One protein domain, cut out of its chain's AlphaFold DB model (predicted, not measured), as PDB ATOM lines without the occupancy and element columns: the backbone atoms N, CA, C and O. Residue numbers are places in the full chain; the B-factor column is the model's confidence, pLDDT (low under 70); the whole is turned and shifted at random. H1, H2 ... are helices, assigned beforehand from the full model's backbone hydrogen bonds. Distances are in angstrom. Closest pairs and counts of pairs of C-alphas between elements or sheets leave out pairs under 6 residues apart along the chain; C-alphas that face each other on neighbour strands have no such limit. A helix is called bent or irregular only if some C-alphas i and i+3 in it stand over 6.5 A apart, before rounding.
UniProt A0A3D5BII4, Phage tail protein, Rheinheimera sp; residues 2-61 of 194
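AT A GLANCE: This is residues 2 to 61 of the 194 residues of the protein "Phage tail protein" of Rheinheimera sp (UniProt A0A3D5BII4). The printed part is a long thin rod that folds back on itself: a stretched chain runs out beside one long helix, H2, turns in a loop at the far end and returns as that helix. A one-turn helix, H1, sits beside the last residues of H2, and residues 25 to 30 stick out at the other end. The 60 printed residues hold two named helices, H1 then H2, and no named strand. The class is all helix, with under half of the residues in named elements; the whole is extended, with a radius of gyration of the C-alphas of 16.2 A and spans of 51 by 16 by 13 A.

HOW THE PARTS SIT: H1, residues 5 to 8, touches H2, residues 36 to 58, with residues 54 to 58 of H2 alone; the closest C-alphas, those of His 5 and Thr 58, are 6.8 A apart. H1 is too short for an O i to N i+4 pair; in H2, 17 of 19 are within hydrogen-bond range.

IN THESE COORDINATES: H1 begins at C-alpha 5, (226.483, 180.582, 194.608). H2 is 32.5 A long and ends at C-alpha 58, (222.820, 182.640, 199.898); it is only just irregular, C-alphas 53 and 56 being 6.6 A apart.

THE WHOLE: The C-alphas farthest apart, Glu 28 and Asp 61, are 51.0 A apart. The printed part has no cut, and the 27-residue link is long. Residues 2, 27, 29 and 32 have pLDDT under 70.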
ATOM      1  N   SER A   2     227.967 173.045 201.080       63.03
ATOM      2  CA  SER A   2     227.320 174.328 200.781       63.03
ATOM      3  C   SER A   2     227.892 174.851 199.468       63.03
ATOM      4  O   SER A   2     229.092 175.096 199.373       63.03
ATOM      5  N   ILE A   3     227.047 174.959 198.452       75.69
ATOM      6  CA  ILE A   3     227.426 175.523 197.160       75.69
ATOM      7  C   ILE A   3     227.670 177.022 197.343       75.69
ATOM      8  O   ILE A   3     226.818 177.730 197.890       75.69
ATOM      9  N   ASN A   4     228.828 177.510 196.898       81.69
ATOM     10  CA  ASN A   4     229.093 178.941 196.870       81.69
ATOM     11  C   ASN A   4     228.481 179.540 195.599       81.69
ATOM     12  O   ASN A   4     229.087 179.540 194.531       81.69
ATOM     13  N   HIS A   5     227.259 180.052 195.731       82.06
ATOM     14  CA  HIS A   5     226.483 180.582 194.608       82.06
ATOM     15  C   HIS A   5     227.165 181.758 193.892       82.06
ATOM     16  O   HIS A   5     226.856 182.011 192.733       82.06
ATOM     17  N   ASN A   6     228.094 182.465 194.546       81.62
ATOM     18  CA  ASN A   6     228.846 183.543 193.904       81.62
ATOM     19  C   ASN A   6     229.828 183.005 192.856       81.62
ATOM     20  O   ASN A   6     229.915 183.570 191.766       81.62
ATOM     21  N   ASP A   7     230.519 181.906 193.166       85.12
ATOM     22  CA  ASP A   7     231.528 181.311 192.283       85.12
ATOM     23  C   ASP A   7     230.886 180.624 191.070       85.12
ATOM     24  O   ASP A   7     231.434 180.663 189.970       85.12
ATOM     25  N   GLU A   8     229.703 180.036 191.262       85.88
ATOM     26  CA  GLU A   8     228.938 179.377 190.196       85.88
ATOM     27  C   GLU A   8     228.099 180.349 189.353       85.88
ATOM     28  O   GLU A   8     227.597 179.979 188.290       85.88
ATOM     29  N   SER A   9     227.928 181.595 189.807       86.06
ATOM     30  CA  SER A   9     227.114 182.570 189.087       86.06
ATOM     31  C   SER A   9     227.750 182.977 187.749       86.06
ATOM     32  O   SER A   9     228.975 183.117 187.649       86.06
ATOM     33  N   PRO A  10     226.941 183.217 186.699       86.88
ATOM     34  CA  PRO A  10     227.460 183.726 185.439       86.88
ATOM     35  C   PRO A  10     228.103 185.099 185.661       86.88
ATOM     36  O   PRO A  10     227.500 186.008 186.235       86.88
ATOM     37  N   LYS A  11     229.342 185.256 185.192       88.50
ATOM     38  CA  LYS A  11     230.075 186.520 185.311       88.50
ATOM     39  C   LYS A  11     229.491 187.548 184.350       88.50
ATOM     40  O   LYS A  11     229.289 187.258 183.170       88.50
ATOM     41  N   LEU A  12     229.255 188.759 184.850       88.06
ATOM     42  CA  LEU A  12     228.814 189.864 184.009       88.06
ATOM     43  C   LEU A  12     229.887 190.193 182.959       88.06
ATOM     44  O   LEU A  12     231.075 190.249 183.297       88.06
ATOM     45  N   PRO A  13     229.497 190.433 181.696       89.19
ATOM     46  CA  PRO A  13     230.443 190.806 180.660       89.19
ATOM     47  C   PRO A  13     231.029 192.189 180.950       89.19
ATOM     48  O   PRO A  13     230.319 193.148 181.268       89.19
ATOM     49  N   VAL A  14     232.343 192.313 180.788       84.62
ATOM     50  CA  VAL A  14     233.006 193.615 180.808       84.62
ATOM     51  C   VAL A  14     232.801 194.257 179.438       84.62
ATOM     52  O   VAL A  14     233.370 193.816 178.444       84.62
ATOM     53  N   LEU A  15     231.959 195.289 179.378       83.00
ATOM     54  CA  LEU A  15     231.853 196.174 178.213       83.00
ATOM     55  C   LEU A  15     233.247 196.721 177.903       83.00
ATOM     56  O   LEU A  15     233.840 197.293 178.798       83.00
ATOM     57  N   ASN A  16     233.774 196.569 176.689       83.88
ATOM     58  CA  ASN A  16     235.026 197.208 176.275       83.88
ATOM     59  C   ASN A  16     234.684 198.398 175.381       83.88
ATOM     60  O   ASN A  16     233.951 198.243 174.409       83.88
ATOM     61  N   LEU A  17     235.176 199.585 175.739       84.19
ATOM     62  CA  LEU A  17     234.924 200.800 174.972       84.19
ATOM     63  C   LEU A  17     236.073 201.026 173.985       84.19
ATOM     64  O   LEU A  17     237.219 200.726 174.325       84.19
ATOM     65  N   PRO A  18     235.788 201.553 172.785       88.44
ATOM     66  CA  PRO A  18     236.830 202.037 171.891       88.44
ATOM     67  C   PRO A  18     237.540 203.254 172.502       88.44
ATOM     68  O   PRO A  18     236.972 203.940 173.351       88.44
ATOM     69  N   PHE A  19     238.761 203.541 172.037       86.56
ATOM     70  CA  PHE A  19     239.621 204.585 172.615       86.56
ATOM     71  C   PHE A  19     238.921 205.953 172.704       86.56
ATOM     72  O   PHE A  19     238.970 206.621 173.722       86.56
ATOM     73  N   TRP A  20     238.133 206.332 171.698       81.12
ATOM     74  CA  TRP A  20     237.424 207.615 171.689       81.12
ATOM     75  C   TRP A  20     236.258 207.723 172.696       81.12
ATOM     76  O   TRP A  20     235.689 208.800 172.855       81.12
ATOM     77  N   MET A  21     235.892 206.630 173.377       83.81
ATOM     78  CA  MET A  21     234.851 206.569 174.415       83.81
ATOM     79  C   MET A  21     235.410 206.240 175.809       83.81
ATOM     80  O   MET A  21     234.646 206.200 176.774       83.81
ATOM     81  N   ASP A  22     236.705 205.947 175.938       81.31
ATOM     82  CA  ASP A  22     237.275 205.422 177.185       81.31
ATOM     83  C   ASP A  22     237.363 206.453 178.322       81.31
ATOM     84  O   ASP A  22     237.453 206.065 179.488       81.31
ATOM     85  N   GLY A  23     237.281 207.749 177.997       77.31
ATOM     86  CA  GLY A  23     237.387 208.852 178.956       77.31
ATOM     87  C   GLY A  23     238.776 208.992 179.588       77.31
ATOM     88  O   GLY A  23     238.882 209.573 180.665       77.31
ATOM     89  N   GLN A  24     239.808 208.420 178.958       76.31
ATOM     90  CA  GLN A  24     241.208 208.451 179.390       76.31
ATOM     91  C   GLN A  24     242.137 209.008 178.302       76.31
ATOM     92  O   GLN A  24     243.066 209.743 178.623       76.31
ATOM     93  N   THR A  25     241.911 208.672 177.026       77.12
ATOM     94  CA  THR A  25     242.854 208.991 175.935       77.12
ATOM     95  C   THR A  25     242.670 210.376 175.315       77.12
ATOM     96  O   THR A  25     243.641 210.947 174.829       77.12
ATOM     97  N   LEU A  26     241.450 210.922 175.323       70.94
ATOM     98  CA  LEU A  26     241.117 212.203 174.675       70.94
ATOM     99  C   LEU A  26     240.902 213.368 175.656       70.94
ATOM    100  O   LEU A  26     240.631 214.489 175.235       70.94
ATOM    101  N   THR A  27     240.976 213.119 176.961       67.75
ATOM    102  CA  THR A  27     240.577 214.082 177.993       67.75
ATOM    103  C   THR A  27     241.750 214.887 178.546       67.75
ATOM    104  O   THR A  27     242.665 214.330 179.141       67.75
ATOM    105  N   GLU A  28     241.673 216.217 178.426       70.00
ATOM    106  CA  GLU A  28     242.609 217.176 179.048       70.00
ATOM    107  C   GLU A  28     242.309 217.424 180.543       70.00
ATOM    108  O   GLU A  28     243.156 217.907 181.293       70.00
ATOM    109  N   SER A  29     241.089 217.097 180.984       68.69
ATOM    110  CA  SER A  29     240.621 217.280 182.362       68.69
ATOM    111  C   SER A  29     240.940 216.056 183.238       68.69
ATOM    112  O   SER A  29     240.808 214.931 182.760       68.69
ATOM    113  N   PRO A  30     241.266 216.228 184.539       74.00
ATOM    114  CA  PRO A  30     241.528 215.117 185.464       74.00
ATOM    115  C   PRO A  30     240.316 214.221 185.768       74.00
ATOM    116  O   PRO A  30     240.468 213.166 186.382       74.00
ATOM    117  N   GLN A  31     239.101 214.663 185.431       75.00
ATOM    118  CA  GLN A  31     237.855 213.979 185.783       75.00
ATOM    119  C   GLN A  31     237.366 213.105 184.616       75.00
ATOM    120  O   GLN A  31     237.385 213.570 183.475       75.00
ATOM    121  N   PRO A  32     236.882 211.874 184.879       69.25
ATOM    122  CA  PRO A  32     236.337 211.011 183.835       69.25
ATOM    123  C   PRO A  32     235.100 211.665 183.213       69.25
ATOM    124  O   PRO A  32     234.169 212.026 183.927       69.25
ATOM    125  N   GLN A  33     235.093 211.819 181.890       75.25
ATOM    126  CA  GLN A  33     233.995 212.445 181.148       75.25
ATOM    127  C   GLN A  33     232.987 211.403 180.635       75.25
ATOM    128  O   GLN A  33     233.261 210.198 180.576       75.25
ATOM    129  N   GLU A  34     231.791 211.858 180.262       77.69
ATOM    130  CA  GLU A  34     230.870 211.042 179.464       77.69
ATOM    131  C   GLU A  34     231.561 210.681 178.133       77.69
ATOM    132  O   GLU A  34     232.195 211.557 177.546       77.69
ATOM    133  N   PRO A  35     231.522 209.422 177.646       81.06
ATOM    134  CA  PRO A  35     230.622 208.310 177.990       81.06
ATOM    135  C   PRO A  35     231.179 207.281 178.998       81.06
ATOM    136  O   PRO A  35     230.478 206.327 179.358       81.06
ATOM    137  N   ALA A  36     232.408 207.448 179.492       83.31
ATOM    138  CA  ALA A  36     233.040 206.498 180.412       83.31
ATOM    139  C   ALA A  36     232.301 206.401 181.760       83.31
ATOM    140  O   ALA A  36     232.130 205.306 182.307       83.31
ATOM    141  N   MET A  37     231.782 207.528 182.263       85.75
ATOM    142  CA  MET A  37     230.948 207.552 183.473       85.75
ATOM    143  C   MET A  37     229.681 206.700 183.323       85.75
ATOM    144  O   MET A  37     229.338 205.943 184.233       85.75
ATOM    145  N   LEU A  38     229.018 206.768 182.161       88.19
ATOM    146  CA  LEU A  38     227.796 206.011 181.886       88.19
ATOM    147  C   LEU A  38     228.063 204.504 181.884       88.19
ATOM    148  O   LEU A  38     227.293 203.741 182.470       88.19
ATOM    149  N   ARG A  39     229.179 204.067 181.289       88.00
ATOM    150  CA  ARG A  39     229.603 202.662 181.358       88.00
ATOM    151  C   ARG A  39     229.778 202.209 182.803       88.00
ATOM    152  O   ARG A  39     229.242 201.163 183.163       88.00
ATOM    153  N   THR A  40     230.532 202.952 183.609       88.12
ATOM    154  CA  THR A  40     230.806 202.576 185.005       88.12
ATOM    155  C   THR A  40     229.516 202.544 185.823       88.12
ATOM    156  O   THR A  40     229.273 201.592 186.569       88.12
ATOM    157  N   GLY A  41     228.636 203.528 185.617       91.50
ATOM    158  CA  GLY A  41     227.296 203.555 186.199       91.50
ATOM    159  C   GLY A  41     226.488 202.311 185.829       91.50
ATOM    160  O   GLY A  41     226.002 201.609 186.712       91.50
ATOM    161  N   MET A  42     226.426 201.966 184.543       90.94
ATOM    162  CA  MET A  42     225.690 200.792 184.072       90.94
ATOM    163  C   MET A  42     226.296 199.471 184.575       90.94
ATOM    164  O   MET A  42     225.556 198.581 184.987       90.94
ATOM    165  N   GLN A  43     227.627 199.344 184.619       91.19
ATOM    166  CA  GLN A  43     228.304 198.170 185.188       91.19
ATOM    167  C   GLN A  43     227.999 198.007 186.682       91.19
ATOM    168  O   GLN A  43     227.622 196.917 187.108       91.19
ATOM    169  N   SER A  44     228.098 199.082 187.467       92.31
ATOM    170  CA  SER A  44     227.799 199.044 188.906       92.31
ATOM    171  C   SER A  44     226.322 198.746 189.195       92.31
ATOM    172  O   SER A  44     226.007 197.996 190.121       92.31
ATOM    173  N   PHE A  45     225.411 199.265 188.366       94.31
ATOM    174  CA  PHE A  45     223.990 198.943 188.434       94.31
ATOM    175  C   PHE A  45     223.751 197.444 188.225       94.31
ATOM    176  O   PHE A  45     223.125 196.801 189.069       94.31
ATOM    177  N   TRP A  46     224.302 196.862 187.157       93.38
ATOM    178  CA  TRP A  46     224.124 195.437 186.876       93.38
ATOM    179  C   TRP A  46     224.783 194.535 187.919       93.38
ATOM    180  O   TRP A  46     224.200 193.516 188.283       93.38
ATOM    181  N   GLN A  47     225.933 194.927 188.473       92.19
ATOM    182  CA  GLN A  47     226.551 194.227 189.606       92.19
ATOM    183  C   GLN A  47     225.642 194.226 190.840       92.19
ATOM    184  O   GLN A  47     225.503 193.205 191.512       92.19
ATOM    185  N   ARG A  48     224.973 195.348 191.128       94.50
ATOM    186  CA  ARG A  48     224.018 195.434 192.239       94.50
ATOM    187  C   ARG A  48     222.794 194.549 192.001       94.50
ATOM    188  O   ARG A  48     222.388 193.833 192.911       94.50
ATOM    189  N   VAL A  49     222.253 194.555 190.784       94.12
ATOM    190  CA  VAL A  49     221.137 193.684 190.389       94.12
ATOM    191  C   VAL A  49     221.524 192.207 190.509       94.12
ATOM    192  O   VAL A  49     220.766 191.428 191.083       94.12
ATOM    193  N   GLN A  50     222.719 191.823 190.049       91.94
ATOM    194  CA  GLN A  50     223.249 190.471 190.242       91.94
ATOM    195  C   GLN A  50     223.324 190.121 191.733       91.94
ATOM    196  O   GLN A  50     222.859 189.056 192.134       91.94
ATOM    197  N   GLY A  51     223.838 191.030 192.566       91.38
ATOM    198  CA  GLY A  51     223.878 190.850 194.017       91.38
ATOM    199  C   GLY A  51     222.493 190.622 194.628       91.38
ATOM    200  O   GLY A  51     222.326 189.719 195.445       91.38
ATOM    201  N   TRP A  52     221.479 191.375 194.196       93.00
ATOM    202  CA  TRP A  52     220.096 191.183 194.646       93.00
ATOM    203  C   TRP A  52     219.511 189.837 194.224       93.00
ATOM    204  O   TRP A  52     218.795 189.227 195.011       93.00
ATOM    205  N   MET A  53     219.823 189.350 193.021       91.00
ATOM    206  CA  MET A  53     219.367 188.029 192.574       91.00
ATOM    207  C   MET A  53     220.082 186.883 193.298       91.00
ATOM    208  O   MET A  53     219.468 185.853 193.570       91.00
ATOM    209  N   LEU A  54     221.367 187.051 193.628       90.81
ATOM    210  CA  LEU A  54     222.148 186.037 194.339       90.81
ATOM    211  C   LEU A  54     221.830 185.993 195.834       90.81
ATOM    212  O   LEU A  54     221.892 184.923 196.437       90.81
ATOM    213  N   TRP A  55     221.459 187.122 196.439       89.94
ATOM    214  CA  TRP A  55     221.229 187.203 197.880       89.94
ATOM    215  C   TRP A  55     220.231 186.147 198.403       89.94
ATOM    216  O   TRP A  55     220.609 185.424 199.327       89.94
ATOM    217  N   PRO A  56     219.040 185.928 197.809       90.69
ATOM    218  CA  PRO A  56     218.124 184.869 198.243       90.69
ATOM    219  C   PRO A  56     218.736 183.463 198.206       90.69
ATOM    220  O   PRO A  56     218.457 182.644 199.079       90.69
ATOM    221  N   LEU A  57     219.605 183.184 197.229       88.88
ATOM    222  CA  LEU A  57     220.277 181.888 197.109       88.88
ATOM    223  C   LEU A  57     221.259 181.661 198.262       88.88
ATOM    224  O   LEU A  57     221.336 180.556 198.797       88.88
ATOM    225  N   THR A  58     221.945 182.718 198.714       86.44
ATOM    226  CA  THR A  58     222.820 182.640 199.898       86.44
ATOM    227  C   THR A  58     222.041 182.331 201.178       86.44
ATOM    228  O   THR A  58     222.548 181.642 202.056       86.44
ATOM    229  N   GLN A  59     220.782 182.770 201.267       91.00
ATOM    230  CA  GLN A  59     219.931 182.556 202.441       91.00
ATOM    231  C   GLN A  59     219.357 181.131 202.531       91.00
ATOM    232  O   GLN A  59     218.753 180.776 203.542       91.00
ATOM    233  N   ARG A  60     219.555 180.292 201.506       90.06
ATOM    234  CA  ARG A  60     219.116 178.888 201.503       90.06
ATOM    235  C   ARG A  60     219.868 178.031 202.525       90.06
ATOM    236  O   ARG A  60     219.315 177.041 203.006       90.06
ATOM    237  N   ASP A  61     221.121 178.372 202.822       92.25
ATOM    238  CA  ASP A  61     221.955 177.616 203.753       92.25
ATOM    239  C   ASP A  61     221.645 177.987 205.220       92.25
ATOM    240  O   ASP A  61     221.929 179.110 205.650       92.25
TER     241      ASP A  61